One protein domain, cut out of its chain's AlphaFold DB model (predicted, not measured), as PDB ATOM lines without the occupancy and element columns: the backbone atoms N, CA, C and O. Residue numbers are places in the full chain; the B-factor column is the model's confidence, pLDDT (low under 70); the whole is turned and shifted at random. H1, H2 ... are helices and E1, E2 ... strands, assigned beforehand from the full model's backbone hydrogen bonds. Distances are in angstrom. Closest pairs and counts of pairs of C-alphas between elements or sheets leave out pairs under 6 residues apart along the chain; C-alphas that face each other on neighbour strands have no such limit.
ATOM      1  N   LYS A   2     209.670 464.679 385.069       35.06
ATOM      2  CA  LYS A   2     209.242 465.592 386.141       35.06
ATOM      3  C   LYS A   2     209.240 464.883 387.497       35.06
ATOM      4  O   LYS A   2     208.228 464.327 387.898       35.06
ATOM      5  N   TYR A   3     210.372 465.014 388.185       46.22
ATOM      6  CA  TYR A   3     210.592 464.653 389.587       46.22
ATOM      7  C   TYR A   3     210.483 463.152 389.921       46.22
ATOM      8  O   TYR A   3     209.641 462.409 389.422       46.22
ATOM      9  N   PHE A   4     211.373 462.728 390.809       41.72
ATOM     10  CA  PHE A   4     211.282 461.492 391.575       41.72
ATOM     11  C   PHE A   4     211.131 461.896 393.041       41.72
ATOM     12  O   PHE A   4     211.601 462.965 393.434       41.72
ATOM     13  N   SER A   5     210.473 461.065 393.845       39.78
ATOM     14  CA  SER A   5     210.408 461.270 395.293       39.78
ATOM     15  C   SER A   5     210.802 459.980 396.001       39.78
ATOM     16  O   SER A   5     210.121 458.957 395.893       39.78
ATOM     17  N   CYS A   6     211.931 460.053 396.699       41.34
ATOM     18  CA  CYS A   6     212.495 459.020 397.551       41.34
ATOM     19  C   CYS A   6     212.775 459.667 398.909       41.34
ATOM     20  O   CYS A   6     213.683 460.477 399.042       41.34
ATOM     21  N   GLN A   7     211.989 459.330 399.931       46.09
ATOM     22  CA  GLN A   7     212.347 459.622 401.319       46.09
ATOM     23  C   GLN A   7     211.963 458.412 402.190       46.09
ATOM     24  O   GLN A   7     210.782 458.067 402.270       46.09
ATOM     25  N   PRO A   8     212.945 457.701 402.781       38.00
ATOM     26  CA  PRO A   8     212.712 456.357 403.291       38.00
ATOM     27  C   PRO A   8     212.242 456.345 404.749       38.00
ATOM     28  O   PRO A   8     213.051 456.490 405.664       38.00
ATOM     29  N   ASP A   9     210.966 456.019 404.956       38.22
ATOM     30  CA  ASP A   9     210.492 455.449 406.219       38.22
ATOM     31  C   ASP A   9     210.116 453.974 405.989       38.22
ATOM     32  O   ASP A   9     209.163 453.665 405.275       38.22
ATOM     33  N   SER A  10     210.891 453.067 406.592       39.72
ATOM     34  CA  SER A  10     210.686 451.609 406.778       39.72
ATOM     35  C   SER A  10     210.355 450.670 405.592       39.72
ATOM     36  O   SER A  10     210.571 449.467 405.738       39.72
ATOM     37  N   HIS A  11     209.891 451.151 404.434       47.91
ATOM     38  CA  HIS A  11     209.268 450.309 403.394       47.91
ATOM     39  C   HIS A  11     209.925 450.334 402.001       47.91
ATOM     40  O   HIS A  11     209.431 449.664 401.097       47.91
ATOM     41  N   ASN A  12     211.035 451.060 401.813       52.75
ATOM     42  CA  ASN A  12     211.744 451.174 400.523       52.75
ATOM     43  C   ASN A  12     210.809 451.521 399.341       52.75
ATOM     44  O   ASN A  12     210.934 450.930 398.269       52.75
ATOM     45  N   GLY A  13     209.835 452.409 399.568       50.00
ATOM     46  CA  GLY A  13     208.853 452.849 398.576       50.00
ATOM     47  C   GLY A  13     209.294 454.111 397.832       50.00
ATOM     48  O   GLY A  13     209.902 454.998 398.428       50.00
ATOM     49  N   PHE A  14     208.960 454.193 396.545       55.97
ATOM     50  CA  PHE A  14     209.415 455.227 395.614       55.97
ATOM     51  C   PHE A  14     208.280 455.693 394.700       55.97
ATOM     52  O   PHE A  14     207.456 454.880 394.277       55.97
ATOM     53  N   GLY A  15     208.270 456.984 394.352       51.47
ATOM     54  CA  GLY A  15     207.316 457.568 393.407       51.47
ATOM     55  C   GLY A  15     207.978 458.160 392.161       51.47
ATOM     56  O   GLY A  15     209.001 458.843 392.263       51.47
ATOM     57  N   LEU A  16     207.350 457.952 391.001       57.34
ATOM     58  CA  LEU A  16     207.742 458.497 389.694       57.34
ATOM     59  C   LEU A  16     206.525 459.094 388.971       57.34
ATOM     60  O   LEU A  16     205.551 458.389 388.711       57.34
ATOM     61  N   LEU A  17     206.588 460.381 388.616       55.22
ATOM     62  CA  LEU A  17     205.540 461.088 387.873       55.22
ATOM     63  C   LEU A  17     205.914 461.254 386.386       55.22
ATOM     64  O   LEU A  17     206.863 461.956 386.025       55.22
ATOM     65  N   LEU A  18     205.123 460.645 385.500       56.91
ATOM     66  CA  LEU A  18     205.267 460.731 384.044       56.91
ATOM     67  C   LEU A  18     203.956 461.199 383.402       56.91
ATOM     68  O   LEU A  18     202.963 460.475 383.341       56.91
ATOM     69  N   GLY A  19     203.950 462.439 382.905       66.19
ATOM     70  CA  GLY A  19     202.737 463.059 382.371       66.19
ATOM     71  C   GLY A  19     201.689 463.216 383.473       66.19
ATOM     72  O   GLY A  19     201.934 463.918 384.447       66.19
ATOM     73  N   HIS A  20     200.538 462.558 383.320       71.06
ATOM     74  CA  HIS A  20     199.475 462.504 384.334       71.06
ATOM     75  C   HIS A  20     199.528 461.226 385.197       71.06
ATOM     76  O   HIS A  20     198.688 461.054 386.076       71.06
ATOM     77  N   THR A  21     200.482 460.321 384.962       65.38
ATOM     78  CA  THR A  21     200.569 459.028 385.656       65.38
ATOM     79  C   THR A  21     201.614 459.068 386.759       65.38
ATOM     80  O   THR A  21     202.782 459.345 386.492       65.38
ATOM     81  N   LEU A  22     201.202 458.747 387.986       62.94
ATOM     82  CA  LEU A  22     202.110 458.423 389.081       62.94
ATOM     83  C   LEU A  22     202.283 456.900 389.165       62.94
ATOM     84  O   LEU A  22     201.303 456.153 389.160       62.94
ATOM     85  N   ILE A  23     203.530 456.451 389.252       59.25
ATOM     86  CA  ILE A  23     203.928 455.057 389.461       59.25
ATOM     87  C   ILE A  23     204.516 454.954 390.872       59.25
ATOM     88  O   ILE A  23     205.341 455.788 391.250       59.25
ATOM     89  N   TYR A  24     204.094 453.945 391.636       57.50
ATOM     90  CA  TYR A  24     204.610 453.630 392.968       57.50
ATOM     91  C   TYR A  24     205.153 452.200 393.014       57.50
ATOM     92  O   TYR A  24     204.459 451.240 392.666       57.50
ATOM     93  N   PHE A  25     206.394 452.060 393.473       56.56
ATOM     94  CA  PHE A  25     207.105 450.786 393.564       56.56
ATOM     95  C   PHE A  25     207.857 450.654 394.889       56.56
ATOM     96  O   PHE A  25     208.229 451.650 395.504       56.56
ATOM     97  N   THR A  26     208.088 449.418 395.331       50.28
ATOM     98  CA  THR A  26     208.852 449.098 396.548       50.28
ATOM     99  C   THR A  26     209.984 448.125 396.259       50.28
ATOM    100  O   THR A  26     209.872 447.307 395.348       50.28
ATOM    101  N   VAL A  27     211.036 448.153 397.077       48.22
ATOM    102  CA  VAL A  27     212.206 447.269 396.944       48.22
ATOM    103  C   VAL A  27     212.318 446.332 398.162       48.22
ATOM    104  O   VAL A  27     212.798 446.730 399.226       48.22
ATOM    105  N   GLU A  28     211.864 445.083 398.023       42.94
ATOM    106  CA  GLU A  28     211.851 444.059 399.086       42.94
ATOM    107  C   GLU A  28     213.161 443.243 399.095       42.94
ATOM    108  O   GLU A  28     213.630 442.843 398.040       42.94
ATOM    109  N   CYS A  29     213.761 442.961 400.262       41.56
ATOM    110  CA  CYS A  29     215.062 442.268 400.386       41.56
ATOM    111  C   CYS A  29     214.928 440.912 401.111       41.56
ATOM    112  O   CYS A  29     214.546 440.859 402.286       41.56
ATOM    113  N   ALA A  30     215.237 439.807 400.424       36.94
ATOM    114  CA  ALA A  30     214.848 438.454 400.823       36.94
ATOM    115  C   ALA A  30     215.787 437.814 401.869       36.94
ATOM    116  O   ALA A  30     216.795 437.181 401.551       36.94
ATOM    117  N   LYS A  31     215.413 437.897 403.151       35.66
ATOM    118  CA  LYS A  31     216.124 437.230 404.259       35.66
ATOM    119  C   LYS A  31     215.707 435.759 404.408       35.66
ATOM    120  O   LYS A  31     214.679 435.466 405.019       35.66
ATOM    121  N   PHE A  49     218.742 438.037 397.109       29.42
ATOM    122  CA  PHE A  49     217.800 438.583 396.130       29.42
ATOM    123  C   PHE A  49     217.006 439.752 396.725       29.42
ATOM    124  O   PHE A  49     216.589 439.712 397.884       29.42
ATOM    125  N   THR A  50     216.790 440.788 395.915       33.09
ATOM    126  CA  THR A  50     216.075 442.012 396.286       33.09
ATOM    127  C   THR A  50     215.216 442.407 395.098       33.09
ATOM    128  O   THR A  50     215.731 442.755 394.038       33.09
ATOM    129  N   GLU A  51     213.910 442.312 395.276       36.34
ATOM    130  CA  GLU A  51     212.915 442.417 394.219       36.34
ATOM    131  C   GLU A  51     212.353 443.843 394.199       36.34
ATOM    132  O   GLU A  51     211.813 444.322 395.199       36.34
ATOM    133  N   MET A  52     212.503 444.540 393.069       40.22
ATOM    134  CA  MET A  52     211.799 445.798 392.829       40.22
ATOM    135  C   MET A  52     210.443 445.486 392.205       40.22
ATOM    136  O   MET A  52     210.359 444.821 391.176       40.22
ATOM    137  N   LYS A  53     209.384 445.964 392.851       44.06
ATOM    138  CA  LYS A  53     208.008 445.568 392.575       44.06
ATOM    139  C   LYS A  53     207.128 446.800 392.465       44.06
ATOM    140  O   LYS A  53     206.983 447.545 393.434       44.06
ATOM    141  N   VAL A  54     206.522 447.000 391.298       52.97
ATOM    142  CA  VAL A  54     205.466 448.004 391.116       52.97
ATOM    143  C   VAL A  54     204.274 447.590 391.976       52.97
ATOM    144  O   VAL A  54     203.727 446.504 391.804       52.97
ATOM    145  N   GLN A  55     203.895 448.441 392.928       58.09
ATOM    146  CA  GLN A  55     202.792 448.187 393.859       58.09
ATOM    147  C   GLN A  55     201.511 448.904 393.421       58.09
ATOM    148  O   GLN A  55     200.416 448.416 393.686       58.09
ATOM    149  N   SER A  56     201.626 450.059 392.753       59.69
ATOM    150  CA  SER A  56     200.473 450.782 392.216       59.69
ATOM    151  C   SER A  56     200.846 451.665 391.027       59.69
ATOM    152  O   SER A  56     201.957 452.184 390.931       59.69
ATOM    153  N   VAL A  57     199.884 451.865 390.129       65.31
ATOM    154  CA  VAL A  57     199.933 452.864 389.057       65.31
ATOM    155  C   VAL A  57     198.619 453.632 389.109       65.31
ATOM    156  O   VAL A  57     197.543 453.030 389.142       65.31
ATOM    157  N   VAL A  58     198.694 454.960 389.150       65.94
ATOM    158  CA  VAL A  58     197.526 455.837 389.275       65.94
ATOM    159  C   VAL A  58     197.641 456.977 388.271       65.94
ATOM    160  O   VAL A  58     198.451 457.893 388.424       65.94
ATOM    161  N   THR A  59     196.813 456.930 387.229       75.12
ATOM    162  CA  THR A  59     196.677 458.022 386.260       75.12
ATOM    163  C   THR A  59     195.649 459.034 386.756       75.12
ATOM    164  O   THR A  59     194.541 458.668 387.150       75.12
ATOM    165  N   LEU A  60     196.024 460.313 386.756       71.75
ATOM    166  CA  LEU A  60     195.123 461.439 386.991       71.75
ATOM    167  C   LEU A  60     194.267 461.702 385.737       71.75
ATOM    168  O   LEU A  60     194.813 461.682 384.631       71.75
ATOM    169  N   PRO A  61     192.965 462.015 385.876       67.31
ATOM    170  CA  PRO A  61     192.114 462.378 384.743       67.31
ATOM    171  C   PRO A  61     192.699 463.528 383.906       67.31
ATOM    172  O   PRO A  61     193.102 464.556 384.456       67.31
ATOM    173  N   HIS A  62     192.703 463.384 382.576       57.34
ATOM    174  CA  HIS A  62     193.226 464.406 381.652       57.34
ATOM    175  C   HIS A  62     192.489 465.755 381.741       57.34
ATOM    176  O   HIS A  62     193.078 466.802 381.466       57.34
ATOM    177  N   ASP A  63     191.252 465.753 382.236       54.41
ATOM    178  CA  ASP A  63     190.460 466.926 382.616       54.41
ATOM    179  C   ASP A  63     191.170 467.894 383.586       54.41
ATOM    180  O   ASP A  63     190.711 469.025 383.756       54.41
ATOM    181  N   SER A  64     192.284 467.495 384.219       49.09
ATOM    182  CA  SER A  64     193.096 468.348 385.102       49.09
ATOM    183  C   SER A  64     193.885 469.461 384.390       49.09
ATOM    184  O   SER A  64     194.451 470.333 385.060       49.09
ATOM    185  N   GLY A  65     193.939 469.459 383.055       58.06
ATOM    186  CA  GLY A  65     194.659 470.453 382.252       58.06
ATOM    187  C   GLY A  65     196.062 469.986 381.861       58.06
ATOM    188  O   GLY A  65     196.219 468.905 381.304       58.06
ATOM    189  N   ARG A  66     197.100 470.795 382.116       59.53
ATOM    190  CA  ARG A  66     198.494 470.378 381.872       59.53
ATOM    191  C   ARG A  66     198.924 469.288 382.863       59.53
ATOM    192  O   ARG A  66     198.460 469.259 384.002       59.53
ATOM    193  N   ALA A  67     199.868 468.453 382.428       58.91
ATOM    194  CA  ALA A  67     200.536 467.465 383.271       58.91
ATOM    195  C   ALA A  67     201.069 468.112 384.569       58.91
ATOM    196  O   ALA A  67     201.688 469.184 384.475       58.91
ATOM    197  N   PRO A  68     200.862 467.491 385.750       65.00
ATOM    198  CA  PRO A  68     201.320 468.026 387.028       65.00
ATOM    199  C   PRO A  68     202.803 468.418 387.054       65.00
ATOM    200  O   PRO A  68     203.604 467.990 386.223       65.00
ATOM    201  N   GLU A  69     203.159 469.317 387.965       68.19
ATOM    202  CA  GLU A  69     204.488 469.935 388.049       68.19
ATOM    203  C   GLU A  69     205.313 469.313 389.171       68.19
ATOM    204  O   GLU A  69     206.490 469.064 388.958       68.19
ATOM    205  N   CYS A  70     204.704 469.011 390.320       70.81
ATOM    206  CA  CYS A  70     205.384 468.505 391.509       70.81
ATOM    207  C   CYS A  70     204.507 467.509 392.287       70.81
ATOM    208  O   CYS A  70     203.278 467.499 392.158       70.81
ATOM    209  N   PHE A  71     205.136 466.668 393.108       78.62
ATOM    210  CA  PHE A  71     204.449 465.792 394.057       78.62
ATOM    211  C   PHE A  71     205.337 465.481 395.268       78.62
ATOM    212  O   PHE A  71     206.555 465.632 395.205       78.62
ATOM    213  N   SER A  72     204.723 465.007 396.350       76.62
ATOM    214  CA  SER A  72     205.414 464.463 397.522       76.62
ATOM    215  C   SER A  72     204.684 463.216 398.027       76.62
ATOM    216  O   SER A  72     203.455 463.134 397.933       76.62
ATOM    217  N   MET A  73     205.428 462.226 398.521       74.69
ATOM    218  CA  MET A  73     204.874 460.963 399.022       74.69
ATOM    219  C   MET A  73     204.681 460.985 400.541       74.69
ATOM    220  O   MET A  73     205.548 461.456 401.273       74.69
ATOM    221  N   ALA A  74     203.563 460.426 401.007       69.38
ATOM    222  CA  ALA A  74     203.259 460.233 402.421       69.38
ATOM    223  C   ALA A  74     203.259 458.736 402.756       69.38
ATOM    224  O   ALA A  74     202.633 457.928 402.063       69.38
ATOM    225  N   ASN A  75     203.972 458.369 403.817       64.31
ATOM    226  CA  ASN A  75     204.287 456.978 404.116       64.31
ATOM    227  C   ASN A  75     203.141 456.230 404.816       64.31
ATOM    228  O   ASN A  75     202.459 456.773 405.692       64.31
ATOM    229  N   ARG A  76     203.031 454.928 404.521       65.38
ATOM    230  CA  ARG A  76     202.169 453.973 405.228       65.38
ATOM    231  C   ARG A  76     202.206 454.073 406.757       65.38
ATOM    232  O   ARG A  76     201.181 453.855 407.393       65.38
ATOM    233  N   SER A  77     203.349 454.404 407.350       65.44
ATOM    234  CA  SER A  77     203.552 454.426 408.808       65.44
ATOM    235  C   SER A  77     202.612 455.386 409.552       65.44
ATOM    236  O   SER A  77     202.216 455.085 410.676       65.44
ATOM    237  N   LEU A  78     202.218 456.507 408.932       67.56
ATOM    238  CA  LEU A  78     201.326 457.504 409.545       67.56
ATOM    239  C   LEU A  78     199.841 457.274 409.192       67.56
ATOM    240  O   LEU A  78     198.954 457.764 409.890       67.56
ATOM    241  N   TYR A  79     199.561 456.497 408.137       71.06
ATOM    242  CA  TYR A  79     198.232 456.392 407.516       71.06
ATOM    243  C   TYR A  79     197.686 454.969 407.312       71.06
ATOM    244  O   TYR A  79     196.559 454.806 406.856       71.06
ATOM    245  N   GLY A  80     198.449 453.915 407.596       70.25
ATOM    246  CA  GLY A  80     198.093 452.522 407.281       70.25
ATOM    247  C   GLY A  80     198.157 452.161 405.786       70.25
ATOM    248  O   GLY A  80     198.270 450.977 405.448       70.25
ATOM    249  N   CYS A  81     198.160 453.161 404.897       73.94
ATOM    250  CA  CYS A  81     198.294 453.061 403.443       73.94
ATOM    251  C   CYS A  81     199.165 454.195 402.869       73.94
ATOM    252  O   CYS A  81     199.181 455.297 403.414       73.94
ATOM    253  N   ASP A  82     199.846 453.938 401.754       77.75
ATOM    254  CA  ASP A  82     200.702 454.911 401.066       77.75
ATOM    255  C   ASP A  82     199.890 455.897 400.212       77.75
ATOM    256  O   ASP A  82     198.981 455.503 399.469       77.75
ATOM    257  N   LEU A  83     200.235 457.186 400.311       83.25
ATOM    258  CA  LEU A  83     199.562 458.288 399.616       83.25
ATOM    259  C   LEU A  83     200.571 459.148 398.840       83.25
ATOM    260  O   LEU A  83     201.759 459.186 399.163       83.25
ATOM    261  N   ALA A  84     200.092 459.913 397.860       84.81
ATOM    262  CA  ALA A  84     200.879 460.967 397.217       84.81
ATOM    263  C   ALA A  84     200.060 462.248 397.034       84.81
ATOM    264  O   ALA A  84     198.925 462.197 396.564       84.81
ATOM    265  N   PHE A  85     200.645 463.394 397.378       86.69
ATOM    266  CA  PHE A  85     200.059 464.723 397.189       86.69
ATOM    267  C   PHE A  85     200.667 465.348 395.928       86.69
ATOM    268  O   PHE A  85     201.887 465.467 395.837       86.69
ATOM    269  N   VAL A  86     199.842 465.714 394.946       86.75
ATOM    270  CA  VAL A  86     200.261 466.093 393.585       86.75
ATOM    271  C   VAL A  86     199.719 467.480 393.226       86.75
ATOM    272  O   VAL A  86     198.531 467.748 393.420       86.75
ATOM    273  N   GLY A  87     200.576 468.348 392.679       85.38
ATOM    274  CA  GLY A  87     200.247 469.719 392.276       85.38
ATOM    275  C   GLY A  87     200.615 470.039 390.827       85.38
ATOM    276  O   GLY A  87     201.542 469.463 390.259       85.38
ATOM    277  N   SER A  88     199.863 470.944 390.196       80.94
ATOM    278  CA  SER A  88     199.906 471.175 388.742       80.94
ATOM    279  C   SER A  88     199.932 472.651 388.332       80.94
ATOM    280  O   SER A  88     199.578 473.544 389.104       80.94
ATOM    281  N   SER A  89     200.301 472.912 387.070       77.62
ATOM    282  CA  SER A  89     200.442 474.284 386.555       77.62
ATOM    283  C   SER A  89     199.101 475.009 386.381       77.62
ATOM    284  O   SER A  89     199.070 476.226 386.215       77.62
ATOM    285  N   SER A  90     197.988 474.270 386.376       76.69
ATOM    286  CA  SER A  90     196.619 474.804 386.358       76.69
ATOM    287  C   SER A  90     196.109 475.171 387.757       76.69
ATOM    288  O   SER A  90     195.052 475.792 387.876       76.69
ATOM    289  N   GLY A  91     196.841 474.792 388.810       77.19
ATOM    290  CA  GLY A  91     196.427 474.918 390.206       77.19
ATOM    291  C   GLY A  91     195.546 473.780 390.715       77.19
ATOM    292  O   GLY A  91     195.056 473.866 391.841       77.19
ATOM    293  N   VAL A  92     195.336 472.724 389.919       85.25
ATOM    294  CA  VAL A  92     194.667 471.502 390.387       85.25
ATOM    295  C   VAL A  92     195.581 470.787 391.382       85.25
ATOM    296  O   VAL A  92     196.751 470.536 391.076       85.25
ATOM    297  N   MET A  93     195.026 470.444 392.546       88.12
ATOM    298  CA  MET A  93     195.696 469.709 393.625       88.12
ATOM    299  C   MET A  93     194.943 468.413 393.906       88.12
ATOM    300  O   MET A  93     193.725 468.445 394.105       88.12
ATOM    301  N   ALA A  94     195.649 467.286 393.955       89.00
ATOM    302  CA  ALA A  94     195.055 465.971 394.173       89.00
ATOM    303  C   ALA A  94     195.862 465.127 395.166       89.00
ATOM    304  O   ALA A  94     197.088 465.209 395.212       89.00
ATOM    305  N   VAL A  95     195.168 464.277 395.919       89.94
ATOM    306  CA  VAL A  95     195.755 463.225 396.753       89.94
ATOM    307  C   VAL A  95     195.393 461.878 396.153       89.94
ATOM    308  O   VAL A  95     194.224 461.600 395.891       89.94
ATOM    309  N   LEU A  96     196.409 461.059 395.909       87.75
ATOM    310  CA  LEU A  96     196.285 459.738 395.309       87.75
ATOM    311  C   LEU A  96     196.468 458.666 396.382       87.75
ATOM    312  O   LEU A  96     197.458 458.692 397.113       87.75
ATOM    313  N   VAL A  97     195.534 457.719 396.455       86.25
ATOM    314  CA  VAL A  97     195.565 456.603 397.412       86.25
ATOM    315  C   VAL A  97     196.104 455.366 396.701       86.25
ATOM    316  O   VAL A  97     195.402 454.769 395.885       86.25
ATOM    317  N   MET A  98     197.346 454.963 396.984       80.12
ATOM    318  CA  MET A  98     198.016 453.913 396.195       80.12
ATOM    319  C   MET A  98     197.305 452.557 396.301       80.12
ATOM    320  O   MET A  98     197.245 451.816 395.325       80.12
ATOM    321  N   SER A  99     196.724 452.257 397.467       75.88
ATOM    322  CA  SER A  99     196.068 450.972 397.765       75.88
ATOM    323  C   SER A  99     194.658 450.794 397.180       75.88
ATOM    324  O   SER A  99     194.141 449.678 397.182       75.88
ATOM    325  N   THR A 100     194.022 451.866 396.695       79.81
ATOM    326  CA  THR A 100     192.643 451.838 396.160       79.81
ATOM    327  C   THR A 100     192.482 452.574 394.828       79.81
ATOM    328  O   THR A 100     191.375 452.629 394.292       79.81
ATOM    329  N   HIS A 101     193.572 453.137 394.292       80.06
ATOM    330  CA  HIS A 101     193.624 453.990 393.095       80.06
ATOM    331  C   HIS A 101     192.657 455.194 393.138       80.06
ATOM    332  O   HIS A 101     192.312 455.760 392.096       80.06
ATOM    333  N   ALA A 102     192.211 455.593 394.336       84.31
ATOM    334  CA  ALA A 102     191.300 456.716 394.535       84.31
ATOM    335  C   ALA A 102     192.008 458.068 394.343       84.31
ATOM    336  O   ALA A 102     193.188 458.224 394.670       84.31
ATOM    337  N   VAL A 103     191.258 459.048 393.837       89.12
ATOM    338  CA  VAL A 103     191.725 460.403 393.513       89.12
ATOM    339  C   VAL A 103     190.884 461.407 394.297       89.12
ATOM    340  O   VAL A 103     189.689 461.542 394.046       89.12
ATOM    341  N   LEU A 104     191.489 462.119 395.245       90.12
ATOM    342  CA  LEU A 104     190.816 463.112 396.082       90.12
ATOM    343  C   LEU A 104     191.302 464.516 395.706       90.12
ATOM    344  O   LEU A 104     192.447 464.863 395.992       90.12
ATOM    345  N   TYR A 105     190.462 465.349 395.093       90.38
ATOM    346  CA  TYR A 105     190.834 466.740 394.807       90.38
ATOM    347  C   TYR A 105     190.772 467.595 396.074       90.38
ATOM    348  O   TYR A 105     189.765 467.574 396.780       90.38
ATOM    349  N   ALA A 106     191.818 468.375 396.354       87.44
ATOM    350  CA  ALA A 106     191.847 469.228 397.541       87.44
ATOM    351  C   ALA A 106     190.737 470.311 397.489       87.44
ATOM    352  O   ALA A 106     190.331 470.716 396.392       87.44
ATOM    353  N   PRO A 107     190.236 470.801 398.643       84.44
ATOM    354  CA  PRO A 107     189.138 471.771 398.706       84.44
ATOM    355  C   PRO A 107     189.305 472.966 397.755       84.44
ATOM    356  O   PRO A 107     190.317 473.661 397.795       84.44
ATOM    357  N   ASN A 108     188.302 473.215 396.904       81.94
ATOM    358  CA  ASN A 108     188.284 474.267 395.869       81.94
ATOM    359  C   ASN A 108     189.402 474.201 394.799       81.94
ATOM    360  O   ASN A 108     189.515 475.110 393.976       81.94
ATOM    361  N   ARG A 109     190.207 473.130 394.767       84.88
ATOM    362  CA  ARG A 109     191.290 472.896 393.793       84.88
ATOM    363  C   ARG A 109     190.961 471.766 392.801       84.88
ATOM    364  O   ARG A 109     191.875 471.184 392.219       84.88
ATOM    365  N   SER A 110     189.677 471.448 392.589       84.06
ATOM    366  CA  SER A 110     189.257 470.517 391.528       84.06
ATOM    367  C   SER A 110     189.276 471.199 390.147       84.06
ATOM    368  O   SER A 110     189.159 472.430 390.056       84.06
ATOM    369  N   PRO A 111     189.372 470.431 389.043       81.44
ATOM    370  CA  PRO A 111     189.290 470.988 387.694       81.44
ATOM    371  C   PRO A 111     187.929 471.624 387.375       81.44
ATOM    372  O   PRO A 111     187.833 472.406 386.429       81.44
ATOM    373  N   ALA A 112     186.869 471.300 388.125       77.62
ATOM    374  CA  ALA A 112     185.569 471.957 388.020       77.62
ATOM    375  C   ALA A 112     185.553 473.279 388.806       77.62
ATOM    376  O   ALA A 112     185.199 474.319 388.246       77.62
ATOM    377  N   SER A 113     186.033 473.280 390.060       77.12
ATOM    378  CA  SER A 113     186.129 474.493 390.893       77.12
ATOM    379  C   SER A 113     186.901 475.614 390.186       77.12
ATOM    380  O   SER A 113     186.453 476.760 390.140       77.12
ATOM    381  N   LEU A 114     188.039 475.275 389.573       73.19
ATOM    382  CA  LEU A 114     188.917 476.237 388.903       73.19
ATOM    383  C   LEU A 114     188.362 476.762 387.568       73.19
ATOM    384  O   LEU A 114     188.729 477.871 387.171       73.19
ATOM    385  N   ARG A 115     187.467 476.010 386.905       70.75
ATOM    386  CA  ARG A 115     186.718 476.464 385.717       70.75
ATOM    387  C   ARG A 115     185.598 477.437 386.098       70.75
ATOM    388  O   ARG A 115     185.444 478.468 385.445       70.75
ATOM    389  N   ASN A 116     184.890 477.186 387.199       59.69
ATOM    390  CA  ASN A 116     183.872 478.114 387.707       59.69
ATOM    391  C   ASN A 116     184.507 479.444 388.158       59.69
ATOM    392  O   ASN A 116     184.062 480.511 387.742       59.69
ATOM    393  N   LEU A 117     185.643 479.381 388.868       56.75
ATOM    394  CA  LEU A 117     186.449 480.544 389.277       56.75
ATOM    395  C   LEU A 117     187.039 481.379 388.118       56.75
ATOM    396  O   LEU A 117     187.626 482.429 388.371       56.75
ATOM    397  N   SER A 118     186.959 480.927 386.862       51.34
ATOM    398  CA  SER A 118     187.262 481.763 385.682       51.34
ATOM    399  C   SER A 118     186.027 482.450 385.087       51.34
ATOM    400  O   SER A 118     186.172 483.509 384.485       51.34
ATOM    401  N   ASP A 214     198.074 483.624 389.672       50.84
ATOM    402  CA  ASP A 214     197.749 483.087 391.013       50.84
ATOM    403  C   ASP A 214     197.177 481.649 391.018       50.84
ATOM    404  O   ASP A 214     196.242 481.325 391.754       50.84
ATOM    405  N   ARG A 215     197.692 480.767 390.148       63.06
ATOM    406  CA  ARG A 215     197.212 479.375 390.028       63.06
ATOM    407  C   ARG A 215     198.310 478.313 390.052       63.06
ATOM    408  O   ARG A 215     198.099 477.283 390.681       63.06
ATOM    409  N   SER A 216     199.459 478.532 389.413       81.56
ATOM    410  CA  SER A 216     200.479 477.482 389.250       81.56
ATOM    411  C   SER A 216     201.137 477.077 390.574       81.56
ATOM    412  O   SER A 216     201.566 477.936 391.349       81.56
ATOM    413  N   VAL A 217     201.242 475.769 390.811       85.75
ATOM    414  CA  VAL A 217     201.835 475.182 392.023       85.75
ATOM    415  C   VAL A 217     203.304 474.880 391.752       85.75
ATOM    416  O   VAL A 217     203.610 474.092 390.858       85.75
ATOM    417  N   GLY A 218     204.200 475.521 392.500       80.00
ATOM    418  CA  GLY A 218     205.643 475.406 392.299       80.00
ATOM    419  C   GLY A 218     206.273 474.272 393.100       80.00
ATOM    420  O   GLY A 218     207.174 473.601 392.605       80.00
ATOM    421  N   THR A 219     205.786 474.009 394.319       87.06
ATOM    422  CA  THR A 219     206.356 472.955 395.168       87.06
ATOM    423  C   THR A 219     205.369 472.375 396.186       87.06
ATOM    424  O   THR A 219     204.383 473.017 396.556       87.06
ATOM    425  N   VAL A 220     205.632 471.142 396.624       87.94
ATOM    426  CA  VAL A 220     204.833 470.358 397.579       87.94
ATOM    427  C   VAL A 220     205.789 469.544 398.449       87.94
ATOM    428  O   VAL A 220     206.649 468.847 397.915       87.94
ATOM    429  N   THR A 221     205.598 469.559 399.769       87.44
ATOM    430  CA  THR A 221     206.375 468.747 400.722       87.44
ATOM    431  C   THR A 221     205.444 468.091 401.738       87.44
ATOM    432  O   THR A 221     204.541 468.744 402.262       87.44
ATOM    433  N   TRP A 222     205.676 466.809 402.028       85.31
ATOM    434  CA  TRP A 222     205.020 466.037 403.087       85.31
ATOM    435  C   TRP A 222     205.858 466.037 404.386       85.31
ATOM    436  O   TRP A 222     207.075 465.876 404.317       85.31
ATOM    437  N   MET A 223     205.240 466.195 405.566       82.19
ATOM    438  CA  MET A 223     205.932 466.105 406.867       82.19
ATOM    439  C   MET A 223     205.811 464.699 407.465       82.19
ATOM    440  O   MET A 223     204.713 464.235 407.754       82.19
ATOM    441  N   ARG A 224     206.922 463.983 407.673       71.19
ATOM    442  CA  ARG A 224     206.854 462.548 408.027       71.19
ATOM    443  C   ARG A 224     206.307 462.263 409.432       71.19
ATOM    444  O   ARG A 224     205.760 461.189 409.662       71.19
ATOM    445  N   ASP A 225     206.428 463.216 410.354       73.31
ATOM    446  CA  ASP A 225     206.008 463.112 411.757       73.31
ATOM    447  C   ASP A 225     204.575 463.611 412.028       73.31
ATOM    448  O   ASP A 225     203.976 463.251 413.045       73.31
ATOM    449  N   LYS A 226     204.021 464.452 411.144       80.38
ATOM    450  CA  LYS A 226     202.773 465.198 411.368       80.38
ATOM    451  C   LYS A 226     201.839 465.102 410.150       80.38
ATOM    452  O   LYS A 226     202.316 465.103 409.023       80.38
ATOM    453  N   PRO A 227     200.504 465.075 410.332       85.94
ATOM    454  CA  PRO A 227     199.512 464.933 409.253       85.94
ATOM    455  C   PRO A 227     199.342 466.195 408.371       85.94
ATOM    456  O   PRO A 227     198.221 466.645 408.120       85.94
ATOM    457  N   ILE A 228     200.446 466.806 407.926       87.00
ATOM    458  CA  ILE A 228     200.510 468.149 407.334       87.00
ATOM    459  C   ILE A 228     201.304 468.140 406.012       87.00
ATOM    460  O   ILE A 228     202.314 467.454 405.865       87.00
ATOM    461  N   VAL A 229     200.839 468.953 405.060       89.88
ATOM    462  CA  VAL A 229     201.477 469.245 403.767       89.88
ATOM    463  C   VAL A 229     201.774 470.734 403.670       89.88
ATOM    464  O   VAL A 229     200.895 471.552 403.953       89.88
ATOM    465  N   PHE A 230     202.964 471.077 403.183       92.31
ATOM    466  CA  PHE A 230     203.312 472.418 402.712       92.31
ATOM    467  C   PHE A 230     203.136 472.486 401.190       92.31
ATOM    468  O   PHE A 230     203.622 471.607 400.475       92.31
ATOM    469  N   VAL A 231     202.469 473.525 400.682       92.19
ATOM    470  CA  VAL A 231     202.284 473.774 399.243       92.19
ATOM    471  C   VAL A 231     202.689 475.210 398.915       92.19
ATOM    472  O   VAL A 231     202.060 476.156 399.385       92.19
ATOM    473  N   GLY A 232     203.716 475.376 398.081       89.81
ATOM    474  CA  GLY A 232     204.173 476.673 397.579       89.81
ATOM    475  C   GLY A 232     203.655 476.957 396.166       89.81
ATOM    476  O   GLY A 232     203.722 476.100 395.283       89.81
ATOM    477  N   PHE A 233     203.157 478.172 395.936       89.12
ATOM    478  CA  PHE A 233     202.634 478.630 394.646       89.12
ATOM    479  C   PHE A 233     203.562 479.646 393.973       89.12
ATOM    480  O   PHE A 233     204.298 480.399 394.621       89.12
ATOM    481  N   ASN A 234     203.448 479.743 392.647       86.69
ATOM    482  CA  ASN A 234     204.252 480.663 391.842       86.69
ATOM    483  C   ASN A 234     203.886 482.149 392.050       86.69
ATOM    484  O   ASN A 234     204.619 483.025 391.605       86.69
ATOM    485  N   SER A 235     202.798 482.450 392.764       82.12
ATOM    486  CA  SER A 235     202.417 483.803 393.196       82.12
ATOM    487  C   SER A 235     203.053 484.253 394.521       82.12
ATOM    488  O   SER A 235     202.757 485.346 394.999       82.12
ATOM    489  N   GLY A 236     203.896 483.424 395.151       82.75
ATOM    490  CA  GLY A 236     204.410 483.679 396.507       82.75
ATOM    491  C   GLY A 236     203.401 483.348 397.615       82.75
ATOM    492  O   GLY A 236     203.640 483.629 398.790       82.75
ATOM    493  N   ARG A 237     202.263 482.745 397.261       88.44
ATOM    494  CA  ARG A 237     201.295 482.165 398.197       88.44
ATOM    495  C   ARG A 237     201.789 480.811 398.710       88.44
ATOM    496  O   ARG A 237     202.389 480.036 397.968       88.44
ATOM    497  N   VAL A 238     201.489 480.522 399.968       91.50
ATOM    498  CA  VAL A 238     201.707 479.232 400.630       91.50
ATOM    499  C   VAL A 238     200.371 478.742 401.171       91.50
ATOM    500  O   VAL A 238     199.612 479.517 401.754       91.50
ATOM    501  N   GLU A 239     200.082 477.457 401.001       92.50
ATOM    502  CA  GLU A 239     198.933 476.795 401.613       92.50
ATOM    503  C   GLU A 239     199.390 475.575 402.403       92.50
ATOM    504  O   GLU A 239     200.154 474.745 401.910       92.50
ATOM    505  N   TRP A 240     198.882 475.456 403.624       92.25
ATOM    506  CA  TRP A 240     199.079 474.282 404.460       92.25
ATOM    507  C   TRP A 240     197.823 473.422 404.403       92.25
ATOM    508  O   TRP A 240     196.719 473.929 404.624       92.25
ATOM    509  N   TYR A 241     197.970 472.124 404.146       92.06
ATOM    510  CA  TYR A 241     196.857 471.171 404.148       92.06
ATOM    511  C   TYR A 241     197.037 470.140 405.259       92.06
ATOM    512  O   TYR A 241     198.125 469.610 405.450       92.06
ATOM    513  N   HIS A 242     195.959 469.835 405.976       90.88
ATOM    514  CA  HIS A 242     195.914 468.815 407.017       90.88
ATOM    515  C   HIS A 242     195.183 467.580 406.476       90.88
ATOM    516  O   HIS A 242     194.032 467.682 406.032       90.88
ATOM    517  N   VAL A 243     195.841 466.419 406.494       90.00
ATOM    518  CA  VAL A 243     195.342 465.169 405.899       90.00
ATOM    519  C   VAL A 243     195.063 464.152 407.003       90.00
ATOM    520  O   VAL A 243     195.933 463.794 407.786       90.00
ATOM    521  N   THR A 244     193.821 463.690 407.096       88.12
ATOM    522  CA  THR A 244     193.327 462.838 408.191       88.12
ATOM    523  C   THR A 244     192.661 461.582 407.666       88.12
ATOM    524  O   THR A 244     192.178 461.567 406.539       88.12
ATOM    525  N   ILE A 245     192.603 460.548 408.503       84.00
ATOM    526  CA  ILE A 245     191.864 459.313 408.235       84.00
ATOM    527  C   ILE A 245     190.760 459.155 409.285       84.00
ATOM    528  O   ILE A 245     190.907 459.576 410.431       84.00
ATOM    529  N   SER A 246     189.613 458.616 408.876       82.75
ATOM    530  CA  SER A 246     188.486 458.334 409.765       82.75
ATOM    531  C   SER A 246     188.765 457.107 410.636       82.75
ATOM    532  O   SER A 246     189.367 456.140 410.172       82.75
ATOM    533  N   ALA A 247     188.279 457.107 411.882       72.94
ATOM    534  CA  ALA A 247     188.502 456.001 412.822       72.94
ATOM    535  C   ALA A 247     188.126 454.630 412.226       72.94
ATOM    536  O   ALA A 247     188.931 453.710 412.256       72.94
ATOM    537  N   ALA A 248     186.975 454.530 411.548       71.44
ATOM    538  CA  ALA A 248     186.540 453.288 410.901       71.44
ATOM    539  C   ALA A 248     187.494 452.808 409.782       71.44
ATOM    540  O   ALA A 248     187.660 451.607 409.586       71.44
ATOM    541  N   LYS A 249     188.148 453.726 409.055       74.56
ATOM    542  CA  LYS A 249     189.158 453.389 408.037       74.56
ATOM    543  C   LYS A 249     190.498 453.018 408.678       74.56
ATOM    544  O   LYS A 249     191.175 452.113 408.204       74.56
ATOM    545  N   GLN A 250     190.853 453.673 409.781       70.38
ATOM    546  CA  GLN A 250     192.029 453.343 410.585       70.38
ATOM    547  C   GLN A 250     191.896 451.946 411.223       70.38
ATOM    548  O   GLN A 250     192.850 451.173 411.202       70.38
ATOM    549  N   GLU A 251     190.698 451.581 411.687       67.00
ATOM    550  CA  GLU A 251     190.333 450.232 412.139       67.00
ATOM    551  C   GLU A 251     190.364 449.208 410.986       67.00
ATOM    552  O   GLU A 251     190.958 448.140 411.143       67.00
ATOM    553  N   GLU A 252     189.813 449.537 409.805       70.38
ATOM    554  CA  GLU A 252     189.870 448.686 408.597       70.38
ATOM    555  C   GLU A 252     191.319 448.348 408.195       70.38
ATOM    556  O   GLU A 252     191.639 447.204 407.862       70.38
ATOM    557  N   ALA A 314     188.720 448.145 388.711       41.88
ATOM    558  CA  ALA A 314     188.135 448.825 389.848       41.88
ATOM    559  C   ALA A 314     188.010 450.305 389.469       41.88
ATOM    560  O   ALA A 314     188.994 451.043 389.505       41.88
ATOM    561  N   ALA A 315     186.805 450.721 389.063       51.88
ATOM    562  CA  ALA A 315     186.531 452.081 388.607       51.88
ATOM    563  C   ALA A 315     187.119 453.124 389.577       51.88
ATOM    564  O   ALA A 315     186.765 453.141 390.763       51.88
ATOM    565  N   GLN A 316     188.029 453.972 389.075       66.25
ATOM    566  CA  GLN A 316     188.740 454.958 389.892       66.25
ATOM    567  C   GLN A 316     187.743 455.848 390.636       66.25
ATOM    568  O   GLN A 316     186.930 456.552 390.035       66.25
ATOM    569  N   LYS A 317     187.821 455.830 391.967       79.81
ATOM    570  CA  LYS A 317     186.936 456.623 392.819       79.81
ATOM    571  C   LYS A 317     187.469 458.047 392.895       79.81
ATOM    572  O   LYS A 317     188.443 458.311 393.601       79.81
ATOM    573  N   ILE A 318     186.838 458.942 392.144       81.25
ATOM    574  CA  ILE A 318     187.125 460.376 392.162       81.25
ATOM    575  C   ILE A 318     186.249 461.032 393.233       81.25
ATOM    576  O   ILE A 318     185.029 460.871 393.229       81.25
ATOM    577  N   TYR A 319     186.874 461.780 394.138       82.56
ATOM    578  CA  TYR A 319     186.220 462.504 395.222       82.56
ATOM    579  C   TYR A 319     186.538 463.997 395.128       82.56
ATOM    580  O   TYR A 319     187.702 464.407 395.157       82.56
ATOM    581  N   GLU A 320     185.502 464.828 395.042       79.00
ATOM    582  CA  GLU A 320     185.648 466.281 395.137       79.00
ATOM    583  C   GLU A 320     185.681 466.746 396.601       79.00
ATOM    584  O   GLU A 320     185.165 466.082 397.498       79.00
ATOM    585  N   ASN A 321     186.289 467.910 396.846       77.25
ATOM    586  CA  ASN A 321     186.480 468.525 398.169       77.25
ATOM    587  C   ASN A 321     187.369 467.753 399.162       77.25
ATOM    588  O   ASN A 321     187.568 468.224 400.278       77.25
ATOM    589  N   GLY A 322     187.946 466.618 398.768       75.31
ATOM    590  CA  GLY A 322     189.003 465.954 399.530       75.31
ATOM    591  C   GLY A 322     188.523 465.023 400.644       75.31
ATOM    592  O   GLY A 322     189.353 464.554 401.415       75.31
ATOM    593  N   ASP A 323     187.222 464.746 400.739       85.00
ATOM    594  CA  ASP A 323     186.622 463.756 401.645       85.00
ATOM    595  C   ASP A 323     186.265 462.484 400.838       85.00
ATOM    596  O   ASP A 323     185.331 462.500 400.035       85.00
ATOM    597  N   GLY A 324     187.000 461.379 401.021       84.44
ATOM    598  CA  GLY A 324     186.855 460.169 400.196       84.44
ATOM    599  C   GLY A 324     187.669 458.961 400.673       84.44
ATOM    600  O   GLY A 324     188.716 459.125 401.279       84.44
ATOM    601  N   ASP A 325     187.191 457.731 400.441       81.25
ATOM    602  CA  ASP A 325     187.832 456.465 400.884       81.25
ATOM    603  C   ASP A 325     188.288 456.438 402.369       81.25
ATOM    604  O   ASP A 325     189.242 455.767 402.751       81.25
ATOM    605  N   GLY A 326     187.606 457.200 403.230       81.88
ATOM    606  CA  GLY A 326     187.975 457.371 404.639       81.88
ATOM    607  C   GLY A 326     189.133 458.344 404.900       81.88
ATOM    608  O   GLY A 326     189.434 458.597 406.063       81.88
ATOM    609  N   ILE A 327     189.734 458.924 403.862       88.12
ATOM    610  CA  ILE A 327     190.720 460.009 403.920       88.12
ATOM    611  C   ILE A 327     190.008 461.367 403.785       88.12
ATOM    612  O   ILE A 327     188.967 461.496 403.141       88.12
ATOM    613  N   ARG A 328     190.571 462.387 404.434       88.50
ATOM    614  CA  ARG A 328     190.039 463.746 404.543       88.50
ATOM    615  C   ARG A 328     191.157 464.772 404.412       88.50
ATOM    616  O   ARG A 328     192.010 464.866 405.293       88.50
ATOM    617  N   VAL A 329     191.103 465.581 403.361       91.38
ATOM    618  CA  VAL A 329     192.035 466.675 403.063       91.38
ATOM    619  C   VAL A 329     191.365 468.004 403.396       91.38
ATOM    620  O   VAL A 329     190.326 468.336 402.833       91.38
ATOM    621  N   ARG A 330     191.952 468.793 404.298       89.62
ATOM    622  CA  ARG A 330     191.446 470.128 404.657       89.62
ATOM    623  C   ARG A 330     192.516 471.184 404.458       89.62
ATOM    624  O   ARG A 330     193.651 470.984 404.873       89.62
ATOM    625  N   LEU A 331     192.141 472.323 403.883       89.62
ATOM    626  CA  LEU A 331     192.969 473.524 403.948       89.62
ATOM    627  C   LEU A 331     193.053 473.961 405.420       89.62
ATOM    628  O   LEU A 331     192.023 474.179 406.057       89.62
ATOM    629  N   HIS A 332     194.267 474.025 405.958       88.81
ATOM    630  CA  HIS A 332     194.542 474.403 407.341       88.81
ATOM    631  C   HIS A 332     194.832 475.900 407.456       88.81
ATOM    632  O   HIS A 332     194.271 476.567 408.323       88.81
ATOM    633  N   LEU A 333     195.672 476.428 406.561       88.56
ATOM    634  CA  LEU A 333     196.144 477.810 406.606       88.56
ATOM    635  C   LEU A 333     196.565 478.311 405.216       88.56
ATOM    636  O   LEU A 333     196.966 477.522 404.361       88.56
ATOM    637  N   VAL A 334     196.501 479.630 405.009       89.69
ATOM    638  CA  VAL A 334     197.019 480.324 403.820       89.69
ATOM    639  C   VAL A 334     197.906 481.485 404.265       89.69
ATOM    640  O   VAL A 334     197.468 482.329 405.046       89.69
ATOM    641  N   CYS A 335     199.119 481.559 403.725       87.44
ATOM    642  CA  CYS A 335     200.077 482.646 403.933       87.44
ATOM    643  C   CYS A 335     200.453 483.264 402.576       87.44
ATOM    644  O   CYS A 335     200.397 482.588 401.551       87.44
ATOM    645  N   ASN A 336     200.850 484.538 402.545       87.25
ATOM    646  CA  ASN A 336     201.245 485.223 401.308       87.25
ATOM    647  C   ASN A 336     202.550 485.998 401.517       87.25
ATOM    648  O   ASN A 336     202.618 486.863 402.388       87.25
ATOM    649  N   PHE A 337     203.548 485.730 400.676       84.94
ATOM    650  CA  PHE A 337     204.879 486.341 400.701       84.94
ATOM    651  C   PHE A 337     205.182 487.023 399.347       84.94
ATOM    652  O   PHE A 337     206.064 486.590 398.604       84.94
TER     653      PHE A 337
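Overview. This is residues 2 to 31, 49 to 118, 214 to 252 and 314 to 337 of the 1265 residues of the protein "zinc_ribbon_16 domain-containing protein" of Trypanosoma theileri (UniProt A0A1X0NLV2). Three small sheets stand in a stack: E4 to E7 form the middle layer, the twisted sheet E8 to E11 covers one face, and E1 to E3 partly covers the other. E2 and E3 reach one end of the long axis with their residues near the first cut, and H2 lies at the other end. The printed part has 163 residues, with eleven named strands and three named helices in the order E1 E2 E3 E4 H1 E5 E6 E7 H2 E8 E9 E10 H3 E11; each sheet is antiparallel, in the order E1-E2-E3, E4-E5-E6-E7 or E8-E9-E10-E11, and the class is mostly strand. It is compact, with a radius of gyration of the C-alphas of 15.4 A, and spans 55 by 35 by 34 A.

Arrangement. Start at E1, residues 13 to 18, which forms a hairpin with E2, residues 21 to 29: N 14 and O 25 are 2.8 A apart. E3, residues 50 to 59, is the antiparallel neighbour of E2, with N 22 and O 58 at 2.9 A. Next look at E4, residues 70 to 74, and E5, residues 83 to 87, with N 72 and O 85 at 2.9 A. E5, E6, residues 93 to 97, and E7, residues 102 to 105, make a meander, each strand the antiparallel neighbour of the one before; N 86 and O 94 are 2.8 A apart, N 95 and O 104 2.8 A. E8, residues 217 to 222, E9, residues 228 to 233, and E10, residues 237 to 245, make another, with N 221 and O 230 at 2.9 A and N 229 and O 241 at 2.8 A. E11, residues 327 to 336, is the antiparallel neighbour of E10, with N 238 and O 335 at 2.8 A. Between the sheets, the closest C-alphas of E4 and E8 are those of Ser 72 and Thr 221, 5.4 A; those of E1 and E4 are Gly 15 and Met 73, 7.0 A. H1, residues 76 to 79, only grazes the sheet E8 to E11; H2, residues 113 to 118, and H3, residues 247 to 252, are on no sheet. H3 has every O i to N i+4 pair within hydrogen-bond range, H2 1 of 2, and H1 is too short for one.

Along the chain. Find C-alpha 13 at (208.853, 452.849, 398.576), where E1 begins. E2 measures 26.6 A, E3 27.1 A, E10 26.7 A and E11 27.4 A, ending at C-alpha 336, (201.245, 485.223, 401.308).

Size, cuts and confidence. The C-alphas of Lys 31 and Ser 118 are farthest apart, 56.2 A. Cuts leave C-alpha gaps of 8.4 A from 31 to 49, 11.8 A from 118 to 214 and 18.8 A from 252 to 314. Of the links printed whole, none is long. Mean pLDDT of the printed part is 71.4; 62 residues are under 70, among them 2 to 19 and 21 to 31.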